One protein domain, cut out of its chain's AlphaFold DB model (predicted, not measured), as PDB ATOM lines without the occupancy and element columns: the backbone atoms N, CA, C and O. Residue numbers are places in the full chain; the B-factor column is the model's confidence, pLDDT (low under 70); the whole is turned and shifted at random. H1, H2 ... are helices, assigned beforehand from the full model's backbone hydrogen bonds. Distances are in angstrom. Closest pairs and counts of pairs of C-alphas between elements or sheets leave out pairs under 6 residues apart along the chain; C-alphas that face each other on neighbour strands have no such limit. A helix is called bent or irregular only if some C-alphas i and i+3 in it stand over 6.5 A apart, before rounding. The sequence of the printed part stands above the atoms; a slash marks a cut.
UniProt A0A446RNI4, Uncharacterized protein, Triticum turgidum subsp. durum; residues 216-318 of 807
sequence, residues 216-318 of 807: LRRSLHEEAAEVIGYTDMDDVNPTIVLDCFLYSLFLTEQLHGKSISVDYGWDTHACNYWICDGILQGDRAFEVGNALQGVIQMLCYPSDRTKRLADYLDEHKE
ATOM      1  N   LEU A 216      22.169 -10.247  19.626       88.31
ATOM      2  CA  LEU A 216      20.900 -10.093  20.334       88.31
ATOM      3  C   LEU A 216      20.753 -11.141  21.438       88.31
ATOM      4  O   LEU A 216      20.442 -10.769  22.565       88.31
ATOM      5  N   ARG A 217      21.045 -12.423  21.170       88.06
ATOM      6  CA  ARG A 217      21.014 -13.478  22.201       88.06
ATOM      7  C   ARG A 217      21.961 -13.183  23.353       88.06
ATOM      8  O   ARG A 217      21.560 -13.298  24.507       88.06
ATOM      9  N   ARG A 218      23.191 -12.759  23.053       89.50
ATOM     10  CA  ARG A 218      24.164 -12.367  24.077       89.50
ATOM     11  C   ARG A 218      23.667 -11.174  24.893       89.50
ATOM     12  O   ARG A 218      23.721 -11.211  26.115       89.50
ATOM     13  N   SER A 219      23.111 -10.160  24.233       90.81
ATOM     14  CA  SER A 219      22.547  -8.979  24.902       90.81
ATOM     15  C   SER A 219      21.363  -9.329  25.807       90.81
ATOM     16  O   SER A 219      21.282  -8.845  26.933       90.81
ATOM     17  N   LEU A 220      20.467 -10.200  25.342       91.44
ATOM     18  CA  LEU A 220      19.335 -10.697  26.123       91.44
ATOM     19  C   LEU A 220      19.792 -11.573  27.298       91.44
ATOM     20  O   LEU A 220      19.193 -11.507  28.365       91.44
ATOM     21  N   HIS A 221      20.860 -12.356  27.133       92.44
ATOM     22  CA  HIS A 221      21.458 -13.129  28.221       92.44
ATOM     23  C   HIS A 221      22.052 -12.218  29.311       92.44
ATOM     24  O   HIS A 221      21.893 -12.493  30.497       92.44
ATOM     25  N   GLU A 222      22.691 -11.107  28.938       91.69
ATOM     26  CA  GLU A 222      23.170 -10.107  29.904       91.69
ATOM     27  C   GLU A 222      22.015  -9.374  30.605       91.69
ATOM     28  O   GLU A 222      22.080  -9.122  31.808       91.69
ATOM     29  N   GLU A 223      20.915  -9.086  29.900       91.50
ATOM     30  CA  GLU A 223      19.690  -8.591  30.546       91.50
ATOM     31  C   GLU A 223      19.070  -9.634  31.488       91.50
ATOM     32  O   GLU A 223      18.570  -9.279  32.553       91.50
ATOM     33  N   ALA A 224      19.142 -10.919  31.147       92.75
ATOM     34  CA  ALA A 224      18.685 -12.003  32.009       92.75
ATOM     35  C   ALA A 224      19.528 -12.111  33.293       92.75
ATOM     36  O   ALA A 224      18.981 -12.284  34.380       92.75
ATOM     37  N   ALA A 225      20.850 -11.942  33.183       91.31
ATOM     38  CA  ALA A 225      21.751 -11.873  34.332       91.31
ATOM     39  C   ALA A 225      21.453 -10.650  35.216       91.31
ATOM     40  O   ALA A 225      21.523 -10.733  36.441       91.31
ATOM     41  N   GLU A 226      21.063  -9.525  34.610       87.56
ATOM     42  CA  GLU A 226      20.587  -8.352  35.347       87.56
ATOM     43  C   GLU A 226      19.300  -8.653  36.126       87.56
ATOM     44  O   GLU A 226      19.199  -8.311  37.301       87.56
ATOM     45  N   VAL A 227      18.329  -9.319  35.488       88.44
ATOM     46  CA  VAL A 227      17.066  -9.715  36.129       88.44
ATOM     47  C   VAL A 227      17.317 -10.559  37.380       88.44
ATOM     48  O   VAL A 227      16.688 -10.306  38.406       88.44
ATOM     49  N   ILE A 228      18.267 -11.496  37.318       88.69
ATOM     50  CA  ILE A 228      18.661 -12.331  38.460       88.69
ATOM     51  C   ILE A 228      19.149 -11.481  39.635       88.69
ATOM     52  O   ILE A 228      18.685 -11.678  40.760       88.69
ATOM     53  N   GLY A 229      19.998 -10.486  39.360       84.69
ATOM     54  CA  GLY A 229      20.541  -9.587  40.379       84.69
ATOM     55  C   GLY A 229      19.489  -8.758  41.127       84.69
ATOM     56  O   GLY A 229      19.777  -8.262  42.209       84.69
ATOM     57  N   TYR A 230      18.266  -8.615  40.601       81.62
ATOM     58  CA  TYR A 230      17.158  -7.974  41.328       81.62
ATOM     59  C   TYR A 230      16.335  -8.930  42.192       81.62
ATOM     60  O   TYR A 230      15.491  -8.480  42.967       81.62
ATOM     61  N   THR A 231      16.505 -10.234  41.994       80.31
ATOM     62  CA  THR A 231      15.700 -11.270  42.650       80.31
ATOM     63  C   THR A 231      16.415 -11.946  43.816       80.31
ATOM     64  O   THR A 231      15.796 -12.777  44.471       80.31
ATOM     65  N   ASP A 232      17.683 -11.597  44.074       79.75
ATOM     66  CA  ASP A 232      18.580 -12.276  45.025       79.75
ATOM     67  C   ASP A 232      18.723 -13.791  44.738       79.75
ATOM     68  O   ASP A 232      18.916 -14.605  45.639       79.75
ATOM     69  N   MET A 233      18.616 -14.180  43.459       82.44
ATOM     70  CA  MET A 233      18.632 -15.574  42.987       82.44
ATOM     71  C   MET A 233      19.924 -15.918  42.232       82.44
ATOM     72  O   MET A 233      19.873 -16.438  41.117       82.44
ATOM     73  N   ASP A 234      21.087 -15.614  42.813       82.25
ATOM     74  CA  ASP A 234      22.399 -15.716  42.144       82.25
ATOM     75  C   ASP A 234      22.740 -17.119  41.595       82.25
ATOM     76  O   ASP A 234      23.611 -17.254  40.733       82.25
ATOM     77  N   ASP A 235      22.070 -18.174  42.071       85.44
ATOM     78  CA  ASP A 235      22.252 -19.553  41.606       85.44
ATOM     79  C   ASP A 235      21.421 -19.917  40.360       85.44
ATOM     80  O   ASP A 235      21.621 -20.980  39.764       85.44
ATOM     81  N   VAL A 236      20.505 -19.043  39.931       88.56
ATOM     82  CA  VAL A 236      19.675 -19.260  38.740       88.56
ATOM     83  C   VAL A 236      20.480 -18.972  37.473       88.56
ATOM     84  O   VAL A 236      21.141 -17.949  37.335       88.56
ATOM     85  N   ASN A 237      20.397 -19.873  36.495       91.19
ATOM     86  CA  ASN A 237      21.059 -19.685  35.207       91.19
ATOM     87  C   ASN A 237      20.329 -18.605  34.373       91.19
ATOM     88  O   ASN A 237      19.129 -18.765  34.124       91.19
ATOM     89  N   PRO A 238      21.016 -17.564  33.856       92.94
ATOM     90  CA  PRO A 238      20.396 -16.538  33.010       92.94
ATOM     91  C   PRO A 238      19.678 -17.092  31.771       92.94
ATOM     92  O   PRO A 238      18.702 -16.507  31.311       92.94
ATOM     93  N   THR A 239      20.091 -18.254  31.262       92.44
ATOM     94  CA  THR A 239      19.406 -18.942  30.154       92.44
ATOM     95  C   THR A 239      17.956 -19.294  30.506       92.44
ATOM     96  O   THR A 239      17.073 -19.138  29.672       92.44
ATOM     97  N   ILE A 240      17.680 -19.690  31.755       92.25
ATOM     98  CA  ILE A 240      16.319 -20.011  32.221       92.25
ATOM     99  C   ILE A 240      15.445 -18.753  32.229       92.25
ATOM    100  O   ILE A 240      14.287 -18.780  31.815       92.25
ATOM    101  N   VAL A 241      16.006 -17.632  32.685       93.56
ATOM    102  CA  VAL A 241      15.324 -16.331  32.714       93.56
ATOM    103  C   VAL A 241      15.055 -15.824  31.298       93.56
ATOM    104  O   VAL A 241      13.970 -15.310  31.020       93.56
ATOM    105  N   LEU A 242      16.009 -16.027  30.388       92.62
ATOM    106  CA  LEU A 242      15.826 -15.751  28.971       92.62
ATOM    107  C   LEU A 242      14.695 -16.604  28.381       92.62
ATOM    108  O   LEU A 242      13.797 -16.049  27.753       92.62
ATOM    109  N   ASP A 243      14.669 -17.912  28.641       92.31
ATOM    110  CA  ASP A 243      13.591 -18.799  28.184       92.31
ATOM    111  C   ASP A 243      12.215 -18.364  28.720       92.31
ATOM    112  O   ASP A 243      11.227 -18.405  27.984       92.31
ATOM    113  N   CYS A 244      12.140 -17.876  29.965       93.50
ATOM    114  CA  CYS A 244      10.911 -17.320  30.544       93.50
ATOM    115  C   CYS A 244      10.396 -16.097  29.759       93.50
ATOM    116  O   CYS A 244       9.190 -15.980  29.521       93.50
ATOM    117  N   PHE A 245      11.295 -15.202  29.331       92.69
ATOM    118  CA  PHE A 245      10.949 -14.066  28.469       92.69
ATOM    119  C   PHE A 245      10.549 -14.524  27.059       92.69
ATOM    120  O   PHE A 245       9.499 -14.110  26.551       92.69
ATOM    121  N   LEU A 246      11.341 -15.415  26.449       91.44
ATOM    122  CA  LEU A 246      11.102 -15.943  25.103       91.44
ATOM    123  C   LEU A 246       9.764 -16.686  25.004       91.44
ATOM    124  O   LEU A 246       9.103 -16.578  23.973       91.44
ATOM    125  N   TYR A 247       9.321 -17.348  26.081       92.56
ATOM    126  CA  TYR A 247       7.982 -17.944  26.180       92.56
ATOM    127  C   TYR A 247       6.887 -16.937  25.819       92.56
ATOM    128  O   TYR A 247       6.024 -17.211  24.986       92.56
ATOM    129  N   SER A 248       6.951 -15.730  26.391       91.19
ATOM    130  CA  SER A 248       5.976 -14.673  26.102       91.19
ATOM    131  C   SER A 248       6.142 -14.077  24.702       91.19
ATOM    132  O   SER A 248       5.143 -13.773  24.048       91.19
ATOM    133  N   LEU A 249       7.385 -13.937  24.222       90.19
ATOM    134  CA  LEU A 249       7.692 -13.381  22.904       90.19
ATOM    135  C   LEU A 249       7.114 -14.249  21.785       90.19
ATOM    136  O   LEU A 249       6.358 -13.740  20.961       90.19
ATOM    137  N   PHE A 250       7.422 -15.547  21.787       89.25
ATOM    138  CA  PHE A 250       7.026 -16.459  20.712       89.25
ATOM    139  C   PHE A 250       5.546 -16.855  20.767       89.25
ATOM    140  O   PHE A 250       4.942 -17.043  19.716       89.25
ATOM    141  N   LEU A 251       4.913 -16.890  21.948       88.62
ATOM    142  CA  LEU A 251       3.450 -17.017  22.016       88.62
ATOM    143  C   LEU A 251       2.741 -15.797  21.419       88.62
ATOM    144  O   LEU A 251       1.707 -15.923  20.770       88.62
ATOM    145  N   THR A 252       3.291 -14.604  21.642       83.81
ATOM    146  CA  THR A 252       2.706 -13.356  21.137       83.81
ATOM    147  C   THR A 252       2.963 -13.162  19.641       83.81
ATOM    148  O   THR A 252       2.118 -12.595  18.952       83.81
ATOM    149  N   GLU A 253       4.108 -13.619  19.130       81.12
ATOM    150  CA  GLU A 253       4.479 -13.525  17.712       81.12
ATOM    151  C   GLU A 253       3.509 -14.288  16.802       81.12
ATOM    152  O   GLU A 253       3.059 -13.725  15.804       81.12
ATOM    153  N   GLN A 254       3.077 -15.485  17.209       78.75
ATOM    154  CA  GLN A 254       2.163 -16.324  16.423       78.75
ATOM    155  C   GLN A 254       0.762 -15.721  16.213       78.75
ATOM    156  O   GLN A 254      -0.024 -16.207  15.395       78.75
ATOM    157  N   LEU A 255       0.434 -14.636  16.920       73.75
ATOM    158  CA  LEU A 255      -0.799 -13.882  16.726       73.75
ATOM    159  C   LEU A 255      -0.711 -13.039  15.437       73.75
ATOM    160  O   LEU A 255      -0.367 -11.854  15.446       73.75
ATOM    161  N   HIS A 256      -1.034 -13.648  14.295       60.75
ATOM    162  CA  HIS A 256      -1.052 -12.979  12.990       60.75
ATOM    163  C   HIS A 256      -2.368 -12.216  12.701       60.75
ATOM    164  O   HIS A 256      -3.465 -12.652  13.044       60.75
ATOM    165  N   GLY A 257      -2.284 -11.100  11.960       58.88
ATOM    166  CA  GLY A 257      -3.434 -10.461  11.290       58.88
ATOM    167  C   GLY A 257      -4.473  -9.780  12.201       58.88
ATOM    168  O   GLY A 257      -4.121  -9.165  13.204       58.88
ATOM    169  N   LYS A 258      -5.769  -9.860  11.834       53.41
ATOM    170  CA  LYS A 258      -6.934  -9.411  12.644       53.41
ATOM    171  C   LYS A 258      -7.220 -10.381  13.809       53.41
ATOM    172  O   LYS A 258      -8.364 -10.784  14.029       53.41
ATOM    173  N   SER A 259      -6.160 -10.812  14.483       59.41
ATOM    174  CA  SER A 259      -6.211 -11.668  15.660       59.41
ATOM    175  C   SER A 259      -6.970 -10.958  16.784       59.41
ATOM    176  O   SER A 259      -6.953  -9.730  16.912       59.41
ATOM    177  N   ILE A 260      -7.690 -11.746  17.571       66.00
ATOM    178  CA  ILE A 260      -8.364 -11.270  18.775       66.00
ATOM    179  C   ILE A 260      -7.316 -11.163  19.867       66.00
ATOM    180  O   ILE A 260      -6.423 -12.002  19.952       66.00
ATOM    181  N   SER A 261      -7.457 -10.164  20.733       69.12
ATOM    182  CA  SER A 261      -6.697 -10.099  21.977       69.12
ATOM    183  C   SER A 261      -6.824 -11.419  22.746       69.12
ATOM    184  O   SER A 261      -7.874 -11.691  23.326       69.12
ATOM    185  N   VAL A 262      -5.753 -12.214  22.779       76.19
ATOM    186  CA  VAL A 262      -5.643 -13.363  23.680       76.19
ATOM    187  C   VAL A 262      -5.291 -12.827  25.056       76.19
ATOM    188  O   VAL A 262      -4.235 -12.228  25.251       76.19
ATOM    189  N   ASP A 263      -6.181 -13.022  26.022       84.62
ATOM    190  CA  ASP A 263      -5.809 -12.821  27.415       84.62
ATOM    191  C   ASP A 263      -4.937 -14.002  27.836       84.62
ATOM    192  O   ASP A 263      -5.427 -15.119  27.892       84.62
ATOM    193  N   TYR A 264      -3.656 -13.811  28.123       86.69
ATOM    194  CA  TYR A 264      -2.831 -14.889  28.679       86.69
ATOM    195  C   TYR A 264      -2.931 -14.981  30.204       86.69
ATOM    196  O   TYR A 264      -2.452 -15.952  30.786       86.69
ATOM    197  N   GLY A 265      -3.532 -13.998  30.881       86.38
ATOM    198  CA  GLY A 265      -3.545 -13.936  32.340       86.38
ATOM    199  C   GLY A 265      -2.141 -13.858  32.944       86.38
ATOM    200  O   GLY A 265      -1.905 -14.444  33.996       86.38
ATOM    201  N   TRP A 266      -1.187 -13.181  32.287       86.88
ATOM    202  CA  TRP A 266       0.223 -13.144  32.709       86.88
ATOM    203  C   TRP A 266       0.419 -12.699  34.157       86.88
ATOM    204  O   TRP A 266       1.242 -13.281  34.859       86.88
ATOM    205  N   ASP A 267      -0.368 -11.727  34.622       79.38
ATOM    206  CA  ASP A 267      -0.316 -11.245  36.006       79.38
ATOM    207  C   ASP A 267      -0.648 -12.361  37.014       79.38
ATOM    208  O   ASP A 267      -0.117 -12.368  38.123       79.38
ATOM    209  N   THR A 268      -1.468 -13.338  36.612       82.19
ATOM    210  CA  THR A 268      -1.954 -14.455  37.438       82.19
ATOM    211  C   THR A 268      -1.216 -15.764  37.184       82.19
ATOM    212  O   THR A 268      -1.182 -16.598  38.082       82.19
ATOM    213  N   HIS A 269      -0.618 -15.966  36.002       89.44
ATOM    214  CA  HIS A 269      -0.183 -17.295  35.551       89.44
ATOM    215  C   HIS A 269       1.195 -17.394  34.899       89.44
ATOM    216  O   HIS A 269       1.603 -18.510  34.594       89.44
ATOM    217  N   ALA A 270       1.954 -16.302  34.733       90.62
ATOM    218  CA  ALA A 270       3.284 -16.379  34.111       90.62
ATOM    219  C   ALA A 270       4.187 -17.452  34.753       90.62
ATOM    220  O   ALA A 270       4.685 -18.335  34.057       90.62
ATOM    221  N   CYS A 271       4.309 -17.447  36.085       91.31
ATOM    222  CA  CYS A 271       5.081 -18.454  36.814       91.31
ATOM    223  C   CYS A 271       4.510 -19.873  36.643       91.31
ATOM    224  O   CYS A 271       5.269 -20.807  36.377       91.31
ATOM    225  N   ASN A 272       3.186 -20.036  36.704       93.00
ATOM    226  CA  ASN A 272       2.537 -21.324  36.465       93.00
ATOM    227  C   ASN A 272       2.835 -21.879  35.067       93.00
ATOM    228  O   ASN A 272       3.098 -23.074  34.944       93.00
ATOM    229  N   TYR A 273       2.847 -21.039  34.030       94.81
ATOM    230  CA  TYR A 273       3.196 -21.473  32.680       94.81
ATOM    231  C   TYR A 273       4.648 -21.926  32.580       94.81
ATOM    232  O   TYR A 273       4.894 -23.008  32.057       94.81
ATOM    233  N   TRP A 274       5.602 -21.179  33.142       95.00
ATOM    234  CA  TRP A 274       7.015 -21.574  33.119       95.00
ATOM    235  C   TRP A 274       7.268 -22.906  33.841       95.00
ATOM    236  O   TRP A 274       8.048 -23.730  33.364       95.00
ATOM    237  N   ILE A 275       6.584 -23.146  34.965       94.75
ATOM    238  CA  ILE A 275       6.699 -24.395  35.736       94.75
ATOM    239  C   ILE A 275       6.006 -25.557  35.018       94.75
ATOM    240  O   ILE A 275       6.562 -26.651  34.896       94.75
ATOM    241  N   CYS A 276       4.784 -25.338  34.528       95.56
ATOM    242  CA  CYS A 276       4.007 -26.383  33.871       95.56
ATOM    243  C   CYS A 276       4.613 -26.755  32.513       95.56
ATOM    244  O   CYS A 276       4.744 -27.943  32.223       95.56
ATOM    245  N   ASP A 277       5.077 -25.780  31.726       94.81
ATOM    246  CA  ASP A 277       5.826 -26.024  30.489       94.81
ATOM    247  C   ASP A 277       7.185 -26.683  30.767       94.81
ATOM    248  O   ASP A 277       7.694 -27.398  29.914       94.81
ATOM    249  N   GLY A 278       7.740 -26.564  31.975       93.06
ATOM    250  CA  GLY A 278       9.010 -27.190  32.351       93.06
ATOM    251  C   GLY A 278      10.243 -26.361  31.988       93.06
ATOM    252  O   GLY A 278      11.338 -26.914  31.904       93.06
ATOM    253  N   ILE A 279      10.076 -25.052  31.792       93.69
ATOM    254  CA  ILE A 279      11.183 -24.085  31.749       93.69
ATOM    255  C   ILE A 279      11.803 -23.979  33.145       93.69
ATOM    256  O   ILE A 279      13.016 -24.084  33.305       93.69
ATOM    257  N   LEU A 280      10.952 -23.843  34.167       93.50
ATOM    258  CA  LEU A 280      11.348 -23.896  35.571       93.50
ATOM    259  C   LEU A 280      11.116 -25.302  36.124       93.50
ATOM    260  O   LEU A 280      10.019 -25.851  36.022       93.50
ATOM    261  N   GLN A 281      12.154 -25.885  36.720       88.81
ATOM    262  CA  GLN A 281      12.129 -27.237  37.281       88.81
ATOM    263  C   GLN A 281      12.846 -27.279  38.635       88.81
ATOM    264  O   GLN A 281      13.622 -26.386  38.970       88.81
ATOM    265  N   GLY A 282      12.589 -28.339  39.403       86.25
ATOM    266  CA  GLY A 282      13.172 -28.553  40.728       86.25
ATOM    267  C   GLY A 282      12.354 -27.950  41.872       86.25
ATOM    268  O   GLY A 282      11.349 -27.270  41.664       86.25
ATOM    269  N   ASP A 283      12.801 -28.210  43.099       81.19
ATOM    270  CA  ASP A 283      12.043 -27.895  44.317       81.19
ATOM    271  C   ASP A 283      11.851 -26.384  44.532       81.19
ATOM    272  O   ASP A 283      10.841 -25.955  45.090       81.19
ATOM    273  N   ARG A 284      12.780 -25.565  44.018       87.06
ATOM    274  CA  ARG A 284      12.742 -24.093  44.093       87.06
ATOM    275  C   ARG A 284      11.990 -23.424  42.935       87.06
ATOM    276  O   ARG A 284      11.936 -22.200  42.874       87.06
ATOM    277  N   ALA A 285      11.380 -24.181  42.018       89.88
ATOM    278  CA  ALA A 285      10.776 -23.621  40.802       89.88
ATOM    279  C   ALA A 285       9.713 -22.537  41.080       89.88
ATOM    280  O   ALA A 285       9.669 -21.524  40.386       89.88
ATOM    281  N   PHE A 286       8.890 -22.716  42.119       86.00
ATOM    282  CA  PHE A 286       7.885 -21.727  42.530       86.00
ATOM    283  C   PHE A 286       8.502 -20.479  43.166       86.00
ATOM    284  O   PHE A 286       8.027 -19.375  42.918       86.00
ATOM    285  N   GLU A 287       9.554 -20.639  43.966       87.12
ATOM    286  CA  GLU A 287      10.294 -19.527  44.574       87.12
ATOM    287  C   GLU A 287      10.917 -18.644  43.483       87.12
ATOM    288  O   GLU A 287      10.648 -17.443  43.426       87.12
ATOM    289  N   VAL A 288      11.647 -19.269  42.551       89.50
ATOM    290  CA  VAL A 288      12.277 -18.596  41.407       89.50
ATOM    291  C   VAL A 288      11.221 -17.949  40.509       89.50
ATOM    292  O   VAL A 288      11.319 -16.768  40.185       89.50
ATOM    293  N   GLY A 289      10.169 -18.685  40.138       89.69
ATOM    294  CA  GLY A 289       9.116 -18.160  39.271       89.69
ATOM    295  C   GLY A 289       8.372 -16.965  39.876       89.69
ATOM    296  O   GLY A 289       8.113 -15.989  39.168       89.69
ATOM    297  N   ASN A 290       8.092 -16.993  41.185       84.50
ATOM    298  CA  ASN A 290       7.481 -15.867  41.895       84.50
ATOM    299  C   ASN A 290       8.384 -14.623  41.895       84.50
ATOM    300  O   ASN A 290       7.876 -13.512  41.734       84.50
ATOM    301  N   ALA A 291       9.698 -14.796  42.059       86.94
ATOM    302  CA  ALA A 291      10.646 -13.685  42.039       86.94
ATOM    303  C   ALA A 291      10.768 -13.060  40.635       86.94
ATOM    304  O   ALA A 291      10.759 -11.836  40.491       86.94
ATOM    305  N   LEU A 292      10.798 -13.889  39.586       88.62
ATOM    306  CA  LEU A 292      10.966 -13.441  38.200       88.62
ATOM    307  C   LEU A 292       9.746 -12.698  37.635       88.62
ATOM    308  O   LEU A 292       9.906 -11.725  36.895       88.62
ATOM    309  N   GLN A 293       8.526 -13.114  37.982       82.62
ATOM    310  CA  GLN A 293       7.294 -12.561  37.401       82.62
ATOM    311  C   GLN A 293       7.108 -11.053  37.638       82.62
ATOM    312  O   GLN A 293       6.502 -10.370  36.814       82.62
ATOM    313  N   GLY A 294       7.626 -10.517  38.746       75.50
ATOM    314  CA  GLY A 294       7.567  -9.081  39.043       75.50
ATOM    315  C   GLY A 294       8.620  -8.240  38.314       75.50
ATOM    316  O   GLY A 294       8.537  -7.008  38.331       75.50
ATOM    317  N   VAL A 295       9.611  -8.887  37.694       83.38
ATOM    318  CA  VAL A 295      10.810  -8.239  37.142       83.38
ATOM    319  C   VAL A 295      10.873  -8.360  35.619       83.38
ATOM    320  O   VAL A 295      11.253  -7.380  34.971       83.38
ATOM    321  N   ILE A 296      10.473  -9.508  35.057       86.31
ATOM    322  CA  ILE A 296      10.411  -9.764  33.609       86.31
ATOM    323  C   ILE A 296       9.199  -9.048  33.003       86.31
ATOM    324  O   ILE A 296       8.071  -9.208  33.472       86.31
ATOM    325  N   GLN A 297       9.406  -8.288  31.922       82.31
ATOM    326  CA  GLN A 297       8.285  -7.739  31.163       82.31
ATOM    327  C   GLN A 297       7.578  -8.846  30.364       82.31
ATOM    328  O   GLN A 297       8.134  -9.379  29.408       82.31
ATOM    329  N   MET A 298       6.315  -9.124  30.700       84.00
ATOM    330  CA  MET A 298       5.464 -10.016  29.909       84.00
ATOM    331  C   MET A 298       4.837  -9.280  28.723       84.00
ATOM    332  O   MET A 298       4.322  -8.166  28.860       84.00
ATOM    333  N   LEU A 299       4.880  -9.910  27.550       81.81
ATOM    334  CA  LEU A 299       4.340  -9.361  26.309       81.81
ATOM    335  C   LEU A 299       2.885  -9.812  26.119       81.81
ATOM    336  O   LEU A 299       2.587 -11.002  26.140       81.81
ATOM    337  N   CYS A 300       1.967  -8.854  25.959       71.69
ATOM    338  CA  CYS A 300       0.539  -9.142  25.750       71.69
ATOM    339  C   CYS A 300       0.105  -9.017  24.286       71.69
ATOM    340  O   CYS A 300      -0.890  -9.616  23.894       71.69
ATOM    341  N   TYR A 301       0.814  -8.205  23.496       74.44
ATOM    342  CA  TYR A 301       0.426  -7.873  22.128       74.44
ATOM    343  C   TYR A 301       1.638  -7.815  21.208       74.44
ATOM    344  O   TYR A 301       2.680  -7.282  21.612       74.44
ATOM    345  N   PRO A 302       1.503  -8.298  19.961       76.62
ATOM    346  CA  PRO A 302       2.565  -8.172  18.989       76.62
ATOM    347  C   PRO A 302       2.719  -6.698  18.603       76.62
ATOM    348  O   PRO A 302       1.766  -6.020  18.222       76.62
ATOM    349  N   SER A 303       3.945  -6.204  18.690       81.94
ATOM    350  CA  SER A 303       4.378  -4.908  18.172       81.94
ATOM    351  C   SER A 303       5.370  -5.113  17.029       81.94
ATOM    352  O   SER A 303       5.978  -6.177  16.916       81.94
ATOM    353  N   ASP A 304       5.602  -4.085  16.213       81.50
ATOM    354  CA  ASP A 304       6.615  -4.161  15.150       81.50
ATOM    355  C   ASP A 304       7.999  -4.532  15.707       81.50
ATOM    356  O   ASP A 304       8.743  -5.280  15.082       81.50
ATOM    357  N   ARG A 305       8.321  -4.080  16.928       81.06
ATOM    358  CA  ARG A 305       9.589  -4.393  17.602       81.06
ATOM    359  C   ARG A 305       9.689  -5.852  18.025       81.06
ATOM    360  O   ARG A 305      10.720  -6.475  17.810       81.06
ATOM    361  N   THR A 306       8.629  -6.400  18.620       84.00
ATOM    362  CA  THR A 306       8.621  -7.808  19.050       84.00
ATOM    363  C   THR A 306       8.662  -8.746  17.850       84.00
ATOM    364  O   THR A 306       9.338  -9.762  17.923       84.00
ATOM    365  N   LYS A 307       8.007  -8.382  16.736       84.38
ATOM    366  CA  LYS A 307       8.089  -9.135  15.476       84.38
ATOM    367  C   LYS A 307       9.506  -9.135  14.918       84.38
ATOM    368  O   LYS A 307      10.076 -10.201  14.756       84.38
ATOM    369  N   ARG A 308      10.119  -7.953  14.762       84.88
ATOM    370  CA  ARG A 308      11.523  -7.850  14.325       84.88
ATOM    371  C   ARG A 308      12.463  -8.664  15.208       84.88
ATOM    372  O   ARG A 308      13.330  -9.360  14.695       84.88
ATOM    373  N   LEU A 309      12.293  -8.584  16.529       86.81
ATOM    374  CA  LEU A 309      13.113  -9.348  17.465       86.81
ATOM    375  C   LEU A 309      12.947 -10.859  17.269       86.81
ATOM    376  O   LEU A 309      13.946 -11.570  17.261       86.81
ATOM    377  N   ALA A 310      11.715 -11.340  17.108       86.31
ATOM    378  CA  ALA A 310      11.449 -12.749  16.850       86.31
ATOM    379  C   ALA A 310      12.029 -13.201  15.499       86.31
ATOM    380  O   ALA A 310      12.725 -14.213  15.466       86.31
ATOM    381  N   ASP A 311      11.864 -12.404  14.435       85.19
ATOM    382  CA  ASP A 311      12.434 -12.669  13.105       85.19
ATOM    383  C   ASP A 311      13.962 -12.829  13.167       85.19
ATOM    384  O   ASP A 311      14.532 -13.737  12.564       85.19
ATOM    385  N   TYR A 312      14.649 -11.981  13.944       84.31
ATOM    386  CA  TYR A 312      16.100 -12.091  14.135       84.31
ATOM    387  C   TYR A 312      16.525 -13.322  14.949       84.31
ATOM    388  O   TYR A 312      17.681 -13.736  14.869       84.31
ATOM    389  N   LEU A 313      15.629 -13.894  15.756       83.44
ATOM    390  CA  LEU A 313      15.900 -15.062  16.597       83.44
ATOM    391  C   LEU A 313      15.455 -16.391  15.953       83.44
ATOM    392  O   LEU A 313      15.779 -17.450  16.508       83.44
ATOM    393  N   ASP A 314      14.789 -16.336  14.790       72.88
ATOM    394  CA  ASP A 314      14.154 -17.466  14.085       72.88
ATOM    395  C   ASP A 314      15.148 -18.516  13.551       72.88
ATOM    396  O   ASP A 314      14.762 -19.626  13.200       72.88
ATOM    397  N   GLU A 315      16.460 -18.248  13.576       66.38
ATOM    398  CA  GLU A 315      17.501 -19.206  13.157       66.38
ATOM    399  C   GLU A 315      17.456 -20.558  13.914       66.38
ATOM    400  O   GLU A 315      18.106 -21.509  13.492       66.38
ATOM    401  N   HIS A 316      16.714 -20.664  15.031       63.12
ATOM    402  CA  HIS A 316      16.491 -21.910  15.797       63.12
ATOM    403  C   HIS A 316      14.998 -22.198  16.045       63.12
ATOM    404  O   HIS A 316      14.617 -22.656  17.127       63.12
ATOM    405  N   LYS A 317      14.151 -21.893  15.059       64.50
ATOM    406  CA  LYS A 317      12.687 -21.998  15.120       64.50
ATOM    407  C   LYS A 317      12.149 -23.270  15.788       64.50
ATOM    408  O   LYS A 317      11.246 -23.191  16.618       64.50
ATOM    409  N   GLU A 318      12.769 -24.420  15.516       67.12
ATOM    410  CA  GLU A 318      12.370 -25.739  16.034       67.12
ATOM    411  C   GLU A 318      12.234 -25.792  17.572       67.12
ATOM    412  O   GLU A 318      11.399 -26.527  18.100       67.12
TER     413      GLU A 318
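This is residues 216 to 318 of the 807 residues of an uncharacterized protein of Triticum turgidum subsp. durum (UniProt A0A446RNI4). A long helix, H2, runs through the middle; H1 crosses it near its start and H5 near its end, while a helical hairpin of H3 and H4 lies close by. A long loop, residues 254 to 265, swings away from the middle between H2 and H3. The printed part has 103 residues with five named helices, H1 to H5 in order, and no named strand: all helix. It is compact, with a radius of gyration of the C-alphas of 13.7 A, and spans 40 by 29 by 24 A.

H2, residues 238 to 253, has a kink of 27 degrees near residue 245. With residues 238 to 242 alone it touches H1, residues 216 to 229, at a steep tilt of 61 degrees, opposite ways; the closest C-alphas, of Ala 224 and Pro 238, are 4.9 A apart. With residues 249 to 253 alone it touches residues 306 to 310 of H5, residues 304 to 318; the closest C-alphas, of Glu 253 and Lys 307, are 6.1 A apart. H3, residues 266 to 277, is close to H2 but not clearly touching: the closest C-alphas, of Cys 244 and Trp 274, are 6.3 A apart. H3 and H4, residues 285 to 293, touch as a helical hairpin, at a steep tilt of 38 degrees, only just past shallow; the closest C-alphas, of Cys 271 and Gly 289, are 4.7 A apart. H3 and H5 are apart. Every O i to N i+4 pair is within hydrogen-bond range in H1 and H4, against 11 of 12 in H2, 6 of 8 in H3 and 7 of 11 in H5.

H2 is 22.3 A from first to last C-alpha, H1 20.1 A, H5 22.3 A, H3 14.2 A and H4 12.1 A. H1 begins at C-alpha 216 (20.900, -10.093, 20.334), and H5 ends at C-alpha 318 (12.370, -25.739, 16.034). H3 and H5 are irregular: C-alphas 268 and 271 are 8.1 A apart, and C-alphas 315 and 318 are 8.8 A apart.

The two C-alphas farthest apart, of Asp 235 and Lys 258, are 42.3 A apart. The printed part has no cut, and the link from H2 to H3 is long. Residues 256 to 261 and 315 to 318 have pLDDT under 70.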